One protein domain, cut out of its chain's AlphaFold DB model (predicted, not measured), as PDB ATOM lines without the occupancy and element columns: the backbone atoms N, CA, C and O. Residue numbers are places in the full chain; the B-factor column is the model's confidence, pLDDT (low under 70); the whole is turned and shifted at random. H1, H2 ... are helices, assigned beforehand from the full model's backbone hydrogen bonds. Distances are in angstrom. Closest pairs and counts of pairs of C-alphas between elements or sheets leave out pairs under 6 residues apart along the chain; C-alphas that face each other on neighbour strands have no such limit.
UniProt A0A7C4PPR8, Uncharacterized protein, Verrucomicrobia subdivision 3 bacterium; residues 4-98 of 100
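AT A GLANCE: This is residues 4 to 98 of the 100 residues of an uncharacterized protein of Verrucomicrobia subdivision 3 bacterium (UniProt A0A7C4PPR8). Three helices, H2, H3 and H4, form an up-and-down bundle, their centres making a triangle; H1 packs steeply slanted on H2 and H3 at one side, and H5 packs on H3 at the other side, running opposite ways to it at a shallow tilt of 19 degrees. The loop of residues 71 to 86 links H4 to H5. The printed part has 95 residues with five named helices, H1 to H5 in chain order, and no named strand; the class is all helix. The whole is compact, with a radius of gyration of the C-alphas of 12.5 A, and is rounded, spanning 33 by 30 by 23 A.

HOW THE PARTS SIT: The longest helix, H4, residues 57 to 70, touches H3, residues 39 to 49, opposite ways at a shallow tilt of 21 degrees; their closest C-alphas, those of Gly 49 and Ala 59, are 4.3 A apart. H4 also touches H2, residues 18 to 29, the same way at a shallow tilt of 12 degrees, the closest C-alphas being those of Leu 22 and Val 58, 5.2 A apart. H2 and H3 form a helical hairpin, opposite ways at a shallow tilt of 20 degrees, with the C-alphas of Thr 25 and Cys 45 closest at 6.0 A; H3 and H4 are a helical hairpin too. H3 is the hub, touching four helices. H1, residues 4 to 11, touches H2 at a steep tilt of 59 degrees, opposite ways, with the C-alphas of Ala 6 and Ala 24 closest at 4.4 A. H1 touches H3 at a steep tilt of 56 degrees, the same way, with the C-alphas of Ile 10 and Cys 45 closest at 6.2 A. H5, residues 87 to 97, touches H3 opposite ways at a shallow tilt of 19 degrees, with the C-alphas of Arg 47 and Pro 87 closest at 5.8 A. H4 and H5 are near each other, with closest C-alphas 8.5 A apart. H1 is apart from H4 and H5, and H2 is apart from H5. In H1, H2, H3, H4 and H5 every O i to N i+4 pair is within hydrogen-bond range.

IN THESE COORDINATES: H4 is 19.8 A long from C-alpha 57 at (-24.387, -22.337, 21.990) to C-alpha 70. H2 is 15.9 A long, and H3 and H5 are each 15.2 A. H1 begins at C-alpha 4 at (-17.079, -38.712, 11.093) and is 10.6 A long. H5 ends at C-alpha 97 at (0.400, -26.021, 28.633).

THE WHOLE: The two C-alphas farthest apart, those of Ser 12 and Thr 77, are 36.0 A apart. The printed part has no cut. The link from H4 to H5, 16 residues, is long; the links H1 to H2, H2 to H3 and H3 to H4 are short. The mean pLDDT of the printed part is 90.5; residues 77 to 82 and residue 98 are under 70.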
ATOM      1  N   SER A   4     -17.613 -39.072  12.413       97.56
ATOM      2  CA  SER A   4     -17.079 -38.712  11.093       97.56
ATOM      3  C   SER A   4     -17.959 -37.696  10.360       97.56
ATOM      4  O   SER A   4     -17.444 -36.726   9.809       97.56
ATOM      5  N   GLU A   5     -19.283 -37.873  10.396       98.00
ATOM      6  CA  GLU A   5     -20.229 -36.905   9.824       98.00
ATOM      7  C   GLU A   5     -20.144 -35.552  10.535       98.00
ATOM      8  O   GLU A   5     -20.124 -34.510   9.882       98.00
ATOM      9  N   ALA A   6     -20.048 -35.555  11.867       98.00
ATOM     10  CA  ALA A   6     -19.923 -34.332  12.646       98.00
ATOM     11  C   ALA A   6     -18.621 -33.580  12.323       98.00
ATOM     12  O   ALA A   6     -18.656 -32.369  12.103       98.00
ATOM     13  N   LYS A   7     -17.485 -34.282  12.197       98.12
ATOM     14  CA  LYS A   7     -16.219 -33.670  11.757       98.12
ATOM     15  C   LYS A   7     -16.341 -33.072  10.354       98.12
ATOM     16  O   LYS A   7     -15.890 -31.951  10.142       98.12
ATOM     17  N   ASN A   8     -17.001 -33.759   9.420       98.06
ATOM     18  CA  ASN A   8     -17.241 -33.226   8.076       98.06
ATOM     19  C   ASN A   8     -18.054 -31.919   8.102       98.06
ATOM     20  O   ASN A   8     -17.694 -30.957   7.426       98.06
ATOM     21  N   VAL A   9     -19.110 -31.846   8.921       98.00
ATOM     22  CA  VAL A   9     -19.896 -30.610   9.092       98.00
ATOM     23  C   VAL A   9     -19.017 -29.456   9.584       98.00
ATOM     24  O   VAL A   9     -19.096 -28.346   9.057       98.00
ATOM     25  N   ILE A  10     -18.168 -29.711  10.581       96.88
ATOM     26  CA  ILE A  10     -17.324 -28.684  11.200       96.88
ATOM     27  C   ILE A  10     -16.233 -28.192  10.242       96.88
ATOM     28  O   ILE A  10     -16.102 -26.980  10.047       96.88
ATOM     29  N   TYR A  11     -15.503 -29.109   9.603       96.81
ATOM     30  CA  TYR A  11     -14.328 -28.779   8.792       96.81
ATOM     31  C   TYR A  11     -14.629 -28.432   7.333       96.81
ATOM     32  O   TYR A  11     -13.899 -27.641   6.741       96.81
ATOM     33  N   SER A  12     -15.660 -29.027   6.730       95.19
ATOM     34  CA  SER A  12     -15.838 -29.004   5.271       95.19
ATOM     35  C   SER A  12     -17.109 -28.284   4.820       95.19
ATOM     36  O   SER A  12     -17.154 -27.738   3.720       95.19
ATOM     37  N   GLU A  13     -18.146 -28.220   5.656       94.69
ATOM     38  CA  GLU A  13     -19.397 -27.535   5.310       94.69
ATOM     39  C   GLU A  13     -19.388 -26.071   5.795       94.69
ATOM     40  O   GLU A  13     -19.964 -25.716   6.829       94.69
ATOM     41  N   HIS A  14     -18.734 -25.175   5.051       89.44
ATOM     42  CA  HIS A  14     -18.595 -23.757   5.438       89.44
ATOM     43  C   HIS A  14     -19.934 -23.017   5.603       89.44
ATOM     44  O   HIS A  14     -20.063 -22.176   6.488       89.44
ATOM     45  N   ASN A  15     -20.954 -23.394   4.826       91.75
ATOM     46  CA  ASN A  15     -22.296 -22.799   4.875       91.75
ATOM     47  C   ASN A  15     -23.294 -23.620   5.710       91.75
ATOM     48  O   ASN A  15     -24.505 -23.467   5.547       91.75
ATOM     49  N   ALA A  16     -22.813 -24.529   6.568       93.88
ATOM     50  CA  ALA A  16     -23.691 -25.309   7.432       93.88
ATOM     51  C   ALA A  16     -24.576 -24.375   8.285       93.88
ATOM     52  O   ALA A  16     -24.050 -23.488   8.965       93.88
ATOM     53  N   PRO A  17     -25.911 -24.558   8.278       94.50
ATOM     54  CA  PRO A  17     -26.808 -23.732   9.075       94.50
ATOM     55  C   PRO A  17     -26.556 -23.952  10.569       94.50
ATOM     56  O   PRO A  17     -26.151 -25.039  10.989       94.50
ATOM     57  N   PHE A  18     -26.871 -22.945  11.386       93.94
ATOM     58  CA  PHE A  18     -26.590 -22.953  12.827       93.94
ATOM     59  C   PHE A  18     -27.067 -24.227  13.544       93.94
ATOM     60  O   PHE A  18     -26.304 -24.837  14.285       93.94
ATOM     61  N   GLY A  19     -28.294 -24.690  13.276       96.12
ATOM     62  CA  GLY A  19     -28.813 -25.918  13.891       96.12
ATOM     63  C   GLY A  19     -27.991 -27.170  13.553       96.12
ATOM     64  O   GLY A  19     -27.818 -28.042  14.400       96.12
ATOM     65  N   ARG A  20     -27.421 -27.246  12.343       96.88
ATOM     66  CA  ARG A  20     -26.557 -28.361  11.925       96.88
ATOM     67  C   ARG A  20     -25.195 -28.294  12.613       96.88
ATOM     68  O   ARG A  20     -24.698 -29.334  13.039       96.88
ATOM     69  N   LEU A  21     -24.644 -27.090  12.784       96.94
ATOM     70  CA  LEU A  21     -23.435 -26.874  13.586       96.94
ATOM     71  C   LEU A  21     -23.655 -27.275  15.043       96.94
ATOM     72  O   LEU A  21     -22.847 -28.011  15.592       96.94
ATOM     73  N   LEU A  22     -24.783 -26.882  15.641       97.50
ATOM     74  CA  LEU A  22     -25.118 -27.236  17.019       97.50
ATOM     75  C   LEU A  22     -25.200 -28.753  17.229       97.50
ATOM     76  O   LEU A  22     -24.644 -29.273  18.197       97.50
ATOM     77  N   ILE A  23     -25.850 -29.474  16.311       98.06
ATOM     78  CA  ILE A  23     -25.934 -30.941  16.363       98.06
ATOM     79  C   ILE A  23     -24.542 -31.567  16.218       98.06
ATOM     80  O   ILE A  23     -24.183 -32.429  17.019       98.06
ATOM     81  N   ALA A  24     -23.745 -31.124  15.238       98.12
ATOM     82  CA  ALA A  24     -22.394 -31.642  15.025       98.12
ATOM     83  C   ALA A  24     -21.493 -31.405  16.242       98.12
ATOM     84  O   ALA A  24     -20.858 -32.334  16.736       98.12
ATOM     85  N   THR A  25     -21.500 -30.195  16.796       98.06
ATOM     86  CA  THR A  25     -20.736 -29.875  18.001       98.06
ATOM     87  C   THR A  25     -21.220 -30.662  19.211       98.06
ATOM     88  O   THR A  25     -20.386 -31.150  19.961       98.06
ATOM     89  N   SER A  26     -22.528 -30.884  19.380       97.75
ATOM     90  CA  SER A  26     -23.053 -31.728  20.468       97.75
ATOM     91  C   SER A  26     -22.546 -33.171  20.375       97.75
ATOM     92  O   SER A  26     -22.189 -33.772  21.389       97.75
ATOM     93  N   VAL A  27     -22.463 -33.719  19.155       97.88
ATOM     94  CA  VAL A  27     -21.864 -35.040  18.912       97.88
ATOM     95  C   VAL A  27     -20.378 -35.033  19.260       97.88
ATOM     96  O   VAL A  27     -19.922 -35.947  19.928       97.88
ATOM     97  N   LEU A  28     -19.610 -34.016  18.867       97.81
ATOM     98  CA  LEU A  28     -18.169 -33.983  19.158       97.81
ATOM     99  C   LEU A  28     -17.851 -33.680  20.634       97.81
ATOM    100  O   LEU A  28     -16.839 -34.149  21.157       97.81
ATOM    101  N   ALA A  29     -18.714 -32.927  21.317       96.56
ATOM    102  CA  ALA A  29     -18.546 -32.517  22.709       96.56
ATOM    103  C   ALA A  29     -18.934 -33.610  23.719       96.56
ATOM    104  O   ALA A  29     -18.469 -33.575  24.857       96.56
ATOM    105  N   THR A  30     -19.757 -34.590  23.332       94.81
ATOM    106  CA  THR A  30     -20.207 -35.637  24.260       94.81
ATOM    107  C   THR A  30     -19.062 -36.531  24.748       94.81
ATOM    108  O   THR A  30     -18.134 -36.867  24.006       94.81
ATOM    109  N   LYS A  31     -19.155 -36.981  26.002       91.81
ATOM    110  CA  LYS A  31     -18.147 -37.851  26.631       91.81
ATOM    111  C   LYS A  31     -18.054 -39.225  25.975       91.81
ATOM    112  O   LYS A  31     -16.981 -39.820  25.963       91.81
ATOM    113  N   ASN A  32     -19.152 -39.706  25.387       91.75
ATOM    114  CA  ASN A  32     -19.213 -41.033  24.768       91.75
ATOM    115  C   ASN A  32     -18.216 -41.200  23.611       91.75
ATOM    116  O   ASN A  32     -17.820 -42.323  23.323       91.75
ATOM    117  N   TYR A  33     -17.795 -40.099  22.980       91.38
ATOM    118  CA  TYR A  33     -16.849 -40.103  21.861       91.38
ATOM    119  C   TYR A  33     -15.507 -39.446  22.213       91.38
ATOM    120  O   TYR A  33     -14.734 -39.097  21.321       91.38
ATOM    121  N   ALA A  34     -15.193 -39.271  23.504       86.62
ATOM    122  CA  ALA A  34     -13.970 -38.593  23.936       86.62
ATOM    123  C   ALA A  34     -12.681 -39.253  23.405       86.62
ATOM    124  O   ALA A  34     -11.707 -38.549  23.161       86.62
ATOM    125  N   GLY A  35     -12.685 -40.573  23.171       90.19
ATOM    126  CA  GLY A  35     -11.547 -41.301  22.588       90.19
ATOM    127  C   GLY A  35     -11.345 -41.099  21.078       90.19
ATOM    128  O   GLY A  35     -10.268 -41.387  20.569       90.19
ATOM    129  N   GLU A  36     -12.348 -40.593  20.357       94.50
ATOM    130  CA  GLU A  36     -12.318 -40.408  18.891       94.50
ATOM    131  C   GLU A  36     -12.201 -38.930  18.476       94.50
ATOM    132  O   GLU A  36     -11.933 -38.596  17.314       94.50
ATOM    133  N   VAL A  37     -12.429 -38.021  19.425       96.62
ATOM    134  CA  VAL A  37     -12.463 -36.577  19.202       96.62
ATOM    135  C   VAL A  37     -11.236 -35.939  19.840       96.62
ATOM    136  O   VAL A  37     -11.006 -36.045  21.040       96.62
ATOM    137  N   THR A  38     -10.466 -35.215  19.041       96.00
ATOM    138  CA  THR A  38      -9.258 -34.514  19.479       96.00
ATOM    139  C   THR A  38      -9.583 -33.136  20.058       96.00
ATOM    140  O   THR A  38     -10.648 -32.571  19.810       96.00
ATOM    141  N   ILE A  39      -8.633 -32.540  20.786       95.81
ATOM    142  CA  ILE A  39      -8.725 -31.130  21.205       95.81
ATOM    143  C   ILE A  39      -8.861 -30.199  19.991       95.81
ATOM    144  O   ILE A  39      -9.623 -29.237  20.032       95.81
ATOM    145  N   LYS A  40      -8.185 -30.517  18.880       95.94
ATOM    146  CA  LYS A  40      -8.264 -29.746  17.632       95.94
ATOM    147  C   LYS A  40      -9.673 -29.745  17.030       95.94
ATOM    148  O   LYS A  40     -10.109 -28.706  16.540       95.94
ATOM    149  N   ASP A  41     -10.386 -30.870  17.105       97.38
ATOM    150  CA  ASP A  41     -11.779 -30.964  16.644       97.38
ATOM    151  C   ASP A  41     -12.690 -30.013  17.442       97.38
ATOM    152  O   ASP A  41     -13.544 -29.328  16.878       97.38
ATOM    153  N   LEU A  42     -12.478 -29.928  18.760       97.38
ATOM    154  CA  LEU A  42     -13.234 -29.031  19.634       97.38
ATOM    155  C   LEU A  42     -12.861 -27.558  19.435       97.38
ATOM    156  O   LEU A  42     -13.749 -26.709  19.427       97.38
ATOM    157  N   LEU A  43     -11.580 -27.245  19.226       96.81
ATOM    158  CA  LEU A  43     -11.150 -25.890  18.865       96.81
ATOM    159  C   LEU A  43     -11.806 -25.415  17.571       96.81
ATOM    160  O   LEU A  43     -12.216 -24.262  17.478       96.81
ATOM    161  N   GLU A  44     -11.938 -26.291  16.576       97.38
ATOM    162  CA  GLU A  44     -12.599 -25.909  15.332       97.38
ATOM    163  C   GLU A  44     -14.099 -25.665  15.542       97.38
ATOM    164  O   GLU A  44     -14.640 -24.687  15.025       97.38
ATOM    165  N   CYS A  45     -14.766 -26.475  16.373       96.75
ATOM    166  CA  CYS A  45     -16.138 -26.183  16.799       96.75
ATOM    167  C   CYS A  45     -16.236 -24.803  17.457       96.75
ATOM    168  O   CYS A  45     -17.139 -24.030  17.140       96.75
ATOM    169  N   LEU A  46     -15.289 -24.483  18.343       95.81
ATOM    170  CA  LEU A  46     -15.239 -23.205  19.038       95.81
ATOM    171  C   LEU A  46     -15.092 -22.037  18.054       95.81
ATOM    172  O   LEU A  46     -15.873 -21.093  18.123       95.81
ATOM    173  N   ARG A  47     -14.172 -22.127  17.084       95.00
ATOM    174  CA  ARG A  47     -14.000 -21.114  16.026       95.00
ATOM    175  C   ARG A  47     -15.257 -20.937  15.183       95.00
ATOM    176  O   ARG A  47     -15.678 -19.812  14.937       95.00
ATOM    177  N   ARG A  48     -15.889 -22.042  14.774       94.19
ATOM    178  CA  ARG A  48     -17.150 -22.023  14.012       94.19
ATOM    179  C   ARG A  48     -18.299 -21.399  14.808       94.19
ATOM    180  O   ARG A  48     -19.195 -20.810  14.207       94.19
ATOM    181  N   GLY A  49     -18.296 -21.554  16.131       92.44
ATOM    182  CA  GLY A  49     -19.300 -20.993  17.033       92.44
ATOM    183  C   GLY A  49     -19.022 -19.557  17.480       92.44
ATOM    184  O   GLY A  49     -19.962 -18.858  17.857       92.44
ATOM    185  N   TYR A  50     -17.772 -19.102  17.457       91.19
ATOM    186  CA  TYR A  50     -17.377 -17.768  17.904       91.19
ATOM    187  C   TYR A  50     -17.448 -16.769  16.747       91.19
ATOM    188  O   TYR A  50     -16.490 -16.546  16.008       91.19
ATOM    189  N   VAL A  51     -18.622 -16.164  16.567       86.25
ATOM    190  CA  VAL A  51     -18.912 -15.291  15.423       86.25
ATOM    191  C   VAL A  51     -18.889 -13.829  15.864       86.25
ATOM    192  O   VAL A  51     -19.700 -13.415  16.688       86.25
ATOM    193  N   HIS A  52     -17.982 -13.027  15.296       81.81
ATOM    194  CA  HIS A  52     -17.871 -11.578  15.544       81.81
ATOM    195  C   HIS A  52     -17.824 -11.185  17.033       81.81
ATOM    196  O   HIS A  52     -18.467 -10.220  17.445       81.81
ATOM    197  N   GLY A  53     -17.092 -11.946  17.852       75.62
ATOM    198  CA  GLY A  53     -16.970 -11.662  19.283       75.62
ATOM    199  C   GLY A  53     -18.196 -12.042  20.116       75.62
ATOM    200  O   GLY A  53     -18.278 -11.663  21.281       75.62
ATOM    201  N   LYS A  54     -19.168 -12.755  19.533       82.12
ATOM    202  CA  LYS A  54     -20.372 -13.208  20.230       82.12
ATOM    203  C   LYS A  54     -20.275 -14.683  20.589       82.12
ATOM    204  O   LYS A  54     -19.957 -15.527  19.751       82.12
ATOM    205  N   THR A  55     -20.643 -14.976  21.827       85.81
ATOM    206  CA  THR A  55     -20.844 -16.332  22.330       85.81
ATOM    207  C   THR A  55     -22.097 -16.941  21.706       85.81
ATOM    208  O   THR A  55     -23.161 -16.322  21.699       85.81
ATOM    209  N   THR A  56     -21.981 -18.159  21.180       92.19
ATOM    210  CA  THR A  56     -23.119 -18.960  20.706       92.19
ATOM    211  C   THR A  56     -23.138 -20.303  21.423       92.19
ATOM    212  O   THR A  56     -22.101 -20.755  21.903       92.19
ATOM    213  N   ALA A  57     -24.278 -20.999  21.400       92.88
ATOM    214  CA  ALA A  57     -24.387 -22.337  21.990       92.88
ATOM    215  C   ALA A  57     -23.370 -23.342  21.407       92.88
ATOM    216  O   ALA A  57     -22.921 -24.250  22.102       92.88
ATOM    217  N   VAL A  58     -22.964 -23.168  20.142       95.44
ATOM    218  CA  VAL A  58     -21.883 -23.954  19.526       95.44
ATOM    219  C   VAL A  58     -20.558 -23.696  20.250       95.44
ATOM    220  O   VAL A  58     -19.858 -24.640  20.614       95.44
ATOM    221  N   ALA A  59     -20.229 -22.424  20.496       94.12
ATOM    222  CA  ALA A  59     -19.005 -22.046  21.192       94.12
ATOM    223  C   ALA A  59     -19.010 -22.514  22.656       94.12
ATOM    224  O   ALA A  59     -18.022 -23.070  23.124       94.12
ATOM    225  N   GLU A  60     -20.129 -22.357  23.363       92.44
ATOM    226  CA  GLU A  60     -20.255 -22.766  24.768       92.44
ATOM    227  C   GLU A  60     -20.079 -24.275  24.947       92.44
ATOM    228  O   GLU A  60     -19.327 -24.708  25.818       92.44
ATOM    229  N   LEU A  61     -20.711 -25.088  24.093       94.56
ATOM    230  CA  LEU A  61     -20.560 -26.546  24.140       94.56
ATOM    231  C   LEU A  61     -19.123 -26.982  23.853       94.56
ATOM    232  O   LEU A  61     -18.596 -27.868  24.532       94.56
ATOM    233  N   ALA A  62     -18.482 -26.362  22.861       95.81
ATOM    234  CA  ALA A  62     -17.092 -26.643  22.534       95.81
ATOM    235  C   ALA A  62     -16.156 -26.259  23.689       95.81
ATOM    236  O   ALA A  62     -15.310 -27.062  24.084       95.81
ATOM    237  N   ALA A  63     -16.340 -25.070  24.272       94.00
ATOM    238  CA  ALA A  63     -15.559 -24.601  25.410       94.00
ATOM    239  C   ALA A  63     -15.737 -25.515  26.624       94.00
ATOM    240  O   ALA A  63     -14.746 -25.939  27.210       94.00
ATOM    241  N   LEU A  64     -16.971 -25.894  26.966       92.62
ATOM    242  CA  LEU A  64     -17.242 -26.812  28.072       92.62
ATOM    243  C   LEU A  64     -16.485 -28.139  27.906       92.62
ATOM    244  O   LEU A  64     -15.822 -28.595  28.840       92.62
ATOM    245  N   ALA A  65     -16.530 -28.729  26.710       94.56
ATOM    246  CA  ALA A  65     -15.790 -29.954  26.417       94.56
ATOM    247  C   ALA A  65     -14.265 -29.747  26.484       94.56
ATOM    248  O   ALA A  65     -13.550 -30.625  26.969       94.56
ATOM    249  N   LEU A  66     -13.753 -28.594  26.042       94.69
ATOM    250  CA  LEU A  66     -12.335 -28.245  26.171       94.69
ATOM    251  C   LEU A  66     -11.916 -28.129  27.643       94.69
ATOM    252  O   LEU A  66     -10.891 -28.693  28.024       94.69
ATOM    253  N   TYR A  67     -12.711 -27.467  28.487       93.25
ATOM    254  CA  TYR A  67     -12.461 -27.373  29.931       93.25
ATOM    255  C   TYR A  67     -12.400 -28.752  30.578       93.25
ATOM    256  O   TYR A  67     -11.470 -29.038  31.331       93.25
ATOM    257  N   GLU A  68     -13.349 -29.626  30.246       91.44
ATOM    258  CA  GLU A  68     -13.371 -30.983  30.781       91.44
ATOM    259  C   GLU A  68     -12.130 -31.788  30.370       91.44
ATOM    260  O   GLU A  68     -11.536 -32.467  31.205       91.44
ATOM    261  N   ARG A  69     -11.715 -31.705  29.098       91.44
ATOM    262  CA  ARG A  69     -10.616 -32.529  28.564       91.44
ATOM    263  C   ARG A  69      -9.225 -32.014  28.904       91.44
ATOM    264  O   ARG A  69      -8.285 -32.799  28.930       91.44
ATOM    265  N   THR A  70      -9.084 -30.712  29.122       91.88
ATOM    266  CA  THR A  70      -7.784 -30.088  29.419       91.88
ATOM    267  C   THR A  70      -7.562 -29.876  30.911       91.88
ATOM    268  O   THR A  70      -6.428 -29.680  31.335       91.88
ATOM    269  N   GLY A  71      -8.627 -29.876  31.719       89.69
ATOM    270  CA  GLY A  71      -8.538 -29.499  33.127       89.69
ATOM    271  C   GLY A  71      -8.198 -28.020  33.339       89.69
ATOM    272  O   GLY A  71      -7.802 -27.646  34.447       89.69
ATOM    273  N   ARG A  72      -8.343 -27.171  32.304       90.25
ATOM    274  CA  ARG A  72      -8.138 -25.721  32.407       90.25
ATOM    275  C   ARG A  72      -8.950 -25.177  33.581       90.25
ATOM    276  O   ARG A  72     -10.126 -25.496  33.745       90.25
ATOM    277  N   LYS A  73      -8.336 -24.349  34.428       86.75
ATOM    278  CA  LYS A  73      -9.062 -23.713  35.535       86.75
ATOM    279  C   LYS A  73      -9.968 -22.613  34.993       86.75
ATOM    280  O   LYS A  73      -9.585 -21.871  34.091       86.75
ATOM    281  N   ARG A  74     -11.178 -22.527  35.539       81.00
ATOM    282  CA  ARG A  74     -12.135 -21.460  35.230       81.00
ATOM    283  C   ARG A  74     -11.688 -20.153  35.887       81.00
ATOM    284  O   ARG A  74     -11.094 -20.183  36.964       81.00
ATOM    285  N   ASN A  75     -11.964 -19.031  35.225       70.62
ATOM    286  CA  ASN A  75     -11.567 -17.699  35.702       70.62
ATOM    287  C   ASN A  75     -12.505 -17.154  36.791       70.62
ATOM    288  O   ASN A  75     -12.143 -16.228  37.511       70.62
ATOM    289  N   THR A  76     -13.702 -17.722  36.914       70.50
ATOM    290  CA  THR A  76     -14.707 -17.371  37.917       70.50
ATOM    291  C   THR A  76     -15.348 -18.654  38.475       70.50
ATOM    292  O   THR A  76     -14.932 -19.768  38.141       70.50
ATOM    293  N   THR A  77     -16.255 -18.500  39.437       64.69
ATOM    294  CA  THR A  77     -17.033 -19.594  40.046       64.69
ATOM    295  C   THR A  77     -18.497 -19.578  39.598       64.69
ATOM    296  O   THR A  77     -19.299 -20.369  40.100       64.69
ATOM    297  N   ILE A  78     -18.857 -18.677  38.677       67.38
ATOM    298  CA  ILE A  78     -20.226 -18.454  38.216       67.38
ATOM    299  C   ILE A  78     -20.492 -19.395  37.029       67.38
ATOM    300  O   ILE A  78     -19.984 -19.156  35.936       67.38
ATOM    301  N   PRO A  79     -21.351 -20.422  37.174       57.72
ATOM    302  CA  PRO A  79     -21.443 -21.556  36.243       57.72
ATOM    303  C   PRO A  79     -21.709 -21.243  34.760       57.72
ATOM    304  O   PRO A  79     -21.526 -22.130  33.930       57.72
ATOM    305  N   TYR A  80     -22.150 -20.024  34.431       53.16
ATOM    306  CA  TYR A  80     -22.554 -19.604  33.083       53.16
ATOM    307  C   TYR A  80     -21.716 -18.457  32.494       53.16
ATOM    308  O   TYR A  80     -21.811 -18.199  31.302       53.16
ATOM    309  N   GLU A  81     -20.876 -17.792  33.292       61.50
ATOM    310  CA  GLU A  81     -19.964 -16.728  32.824       61.50
ATOM    311  C   GLU A  81     -18.500 -17.205  32.776       61.50
ATOM    312  O   GLU A  81     -17.594 -16.467  32.398       61.50
ATOM    313  N   ASP A  82     -18.265 -18.457  33.171       69.12
ATOM    314  CA  ASP A  82     -16.937 -18.998  33.457       69.12
ATOM    315  C   ASP A  82     -16.151 -19.474  32.234       69.12
ATOM    316  O   ASP A  82     -14.925 -19.623  32.317       69.12
ATOM    317  N   PHE A  83     -16.843 -19.828  31.152       80.81
ATOM    318  CA  PHE A  83     -16.201 -20.493  30.031       80.81
ATOM    319  C   PHE A  83     -15.631 -19.450  29.087       80.81
ATOM    320  O   PHE A  83     -16.356 -18.753  28.383       80.81
ATOM    321  N   ASP A  84     -14.306 -19.369  29.058       89.44
ATOM    322  CA  ASP A  84     -13.620 -18.679  27.983       89.44
ATOM    323  C   ASP A  84     -14.011 -19.343  26.660       89.44
ATOM    324  O   ASP A  84     -13.776 -20.534  26.464       89.44
ATOM    325  N   VAL A  85     -14.656 -18.592  25.775       91.38
ATOM    326  CA  VAL A  85     -15.059 -19.068  24.447       91.38
ATOM    327  C   VAL A  85     -14.210 -18.460  23.333       91.38
ATOM    328  O   VAL A  85     -14.473 -18.728  22.163       91.38
ATOM    329  N   ASN A  86     -13.202 -17.647  23.668       91.94
ATOM    330  CA  ASN A  86     -12.334 -17.024  22.679       91.94
ATOM    331  C   ASN A  86     -11.327 -18.062  22.136       91.94
ATOM    332  O   ASN A  86     -10.484 -18.544  22.902       91.94
ATOM    333  N   PRO A  87     -11.352 -18.385  20.828       93.62
ATOM    334  CA  PRO A  87     -10.419 -19.345  20.245       93.62
ATOM    335  C   PRO A  87      -8.944 -18.975  20.436       93.62
ATOM    336  O   PRO A  87      -8.138 -19.851  20.735       93.62
ATOM    337  N   GLU A  88      -8.583 -17.694  20.337       93.12
ATOM    338  CA  GLU A  88      -7.190 -17.233  20.467       93.12
ATOM    339  C   GLU A  88      -6.647 -17.442  21.886       93.12
ATOM    340  O   GLU A  88      -5.487 -17.811  22.088       93.12
ATOM    341  N   SER A  89      -7.510 -17.246  22.885       92.81
ATOM    342  CA  SER A  89      -7.178 -17.477  24.290       92.81
ATOM    343  C   SER A  89      -6.969 -18.970  24.564       92.81
ATOM    344  O   SER A  89      -6.016 -19.358  25.241       92.81
ATOM    345  N   TRP A  90      -7.795 -19.833  23.966       94.06
ATOM    346  CA  TRP A  90      -7.591 -21.281  24.018       94.06
ATOM    347  C   TRP A  90      -6.322 -21.743  23.310       94.06
ATOM    348  O   TRP A  90      -5.610 -22.593  23.836       94.06
ATOM    349  N   GLU A  91      -6.025 -21.200  22.133       94.19
ATOM    350  CA  GLU A  91      -4.796 -21.509  21.400       94.19
ATOM    351  C   GLU A  91      -3.547 -21.087  22.176       94.19
ATOM    352  O   GLU A  91      -2.555 -21.814  22.186       94.19
ATOM    353  N   SER A  92      -3.601 -19.931  22.841       93.81
ATOM    354  CA  SER A  92      -2.533 -19.464  23.730       93.81
ATOM    355  C   SER A  92      -2.356 -20.419  24.910       93.81
ATOM    356  O   SER A  92      -1.264 -20.941  25.117       93.81
ATOM    357  N   TYR A  93      -3.449 -20.752  25.606       93.19
ATOM    358  CA  TYR A  93      -3.426 -21.691  26.728       93.19
ATOM    359  C   TYR A  93      -2.850 -23.058  26.341       93.19
ATOM    360  O   TYR A  93      -1.974 -23.582  27.028       93.19
ATOM    361  N   LEU A  94      -3.326 -23.634  25.233       92.44
ATOM    362  CA  LEU A  94      -2.893 -24.951  24.774       92.44
ATOM    363  C   LEU A  94      -1.422 -24.970  24.369       92.44
ATOM    364  O   LEU A  94      -0.790 -25.999  24.546       92.44
ATOM    365  N   ARG A  95      -0.876 -23.858  23.874       92.31
ATOM    366  CA  ARG A  95       0.554 -23.724  23.567       92.31
ATOM    367  C   ARG A  95       1.407 -23.628  24.828       92.31
ATOM    368  O   ARG A  95       2.451 -24.250  24.906       92.31
ATOM    369  N   GLU A  96       0.953 -22.874  25.826       91.88
ATOM    370  CA  GLU A  96       1.663 -22.727  27.105       91.88
ATOM    371  C   GLU A  96       1.665 -24.015  27.940       91.88
ATOM    372  O   GLU A  96       2.583 -24.246  28.722       91.88
ATOM    373  N   HIS A  97       0.619 -24.835  27.802       86.31
ATOM    374  CA  HIS A  97       0.400 -26.021  28.633       86.31
ATOM    375  C   HIS A  97       0.610 -27.341  27.879       86.31
ATOM    376  O   HIS A  97       0.550 -28.395  28.505       86.31
ATOM    377  N   ASN A  98       0.887 -27.289  26.572       67.62
ATOM    378  CA  ASN A  98       1.376 -28.406  25.768       67.62
ATOM    379  C   ASN A  98       2.448 -27.905  24.780       67.62
ATOM    380  O   ASN A  98       2.120 -27.426  23.696       67.62
TER     381      ASN A  98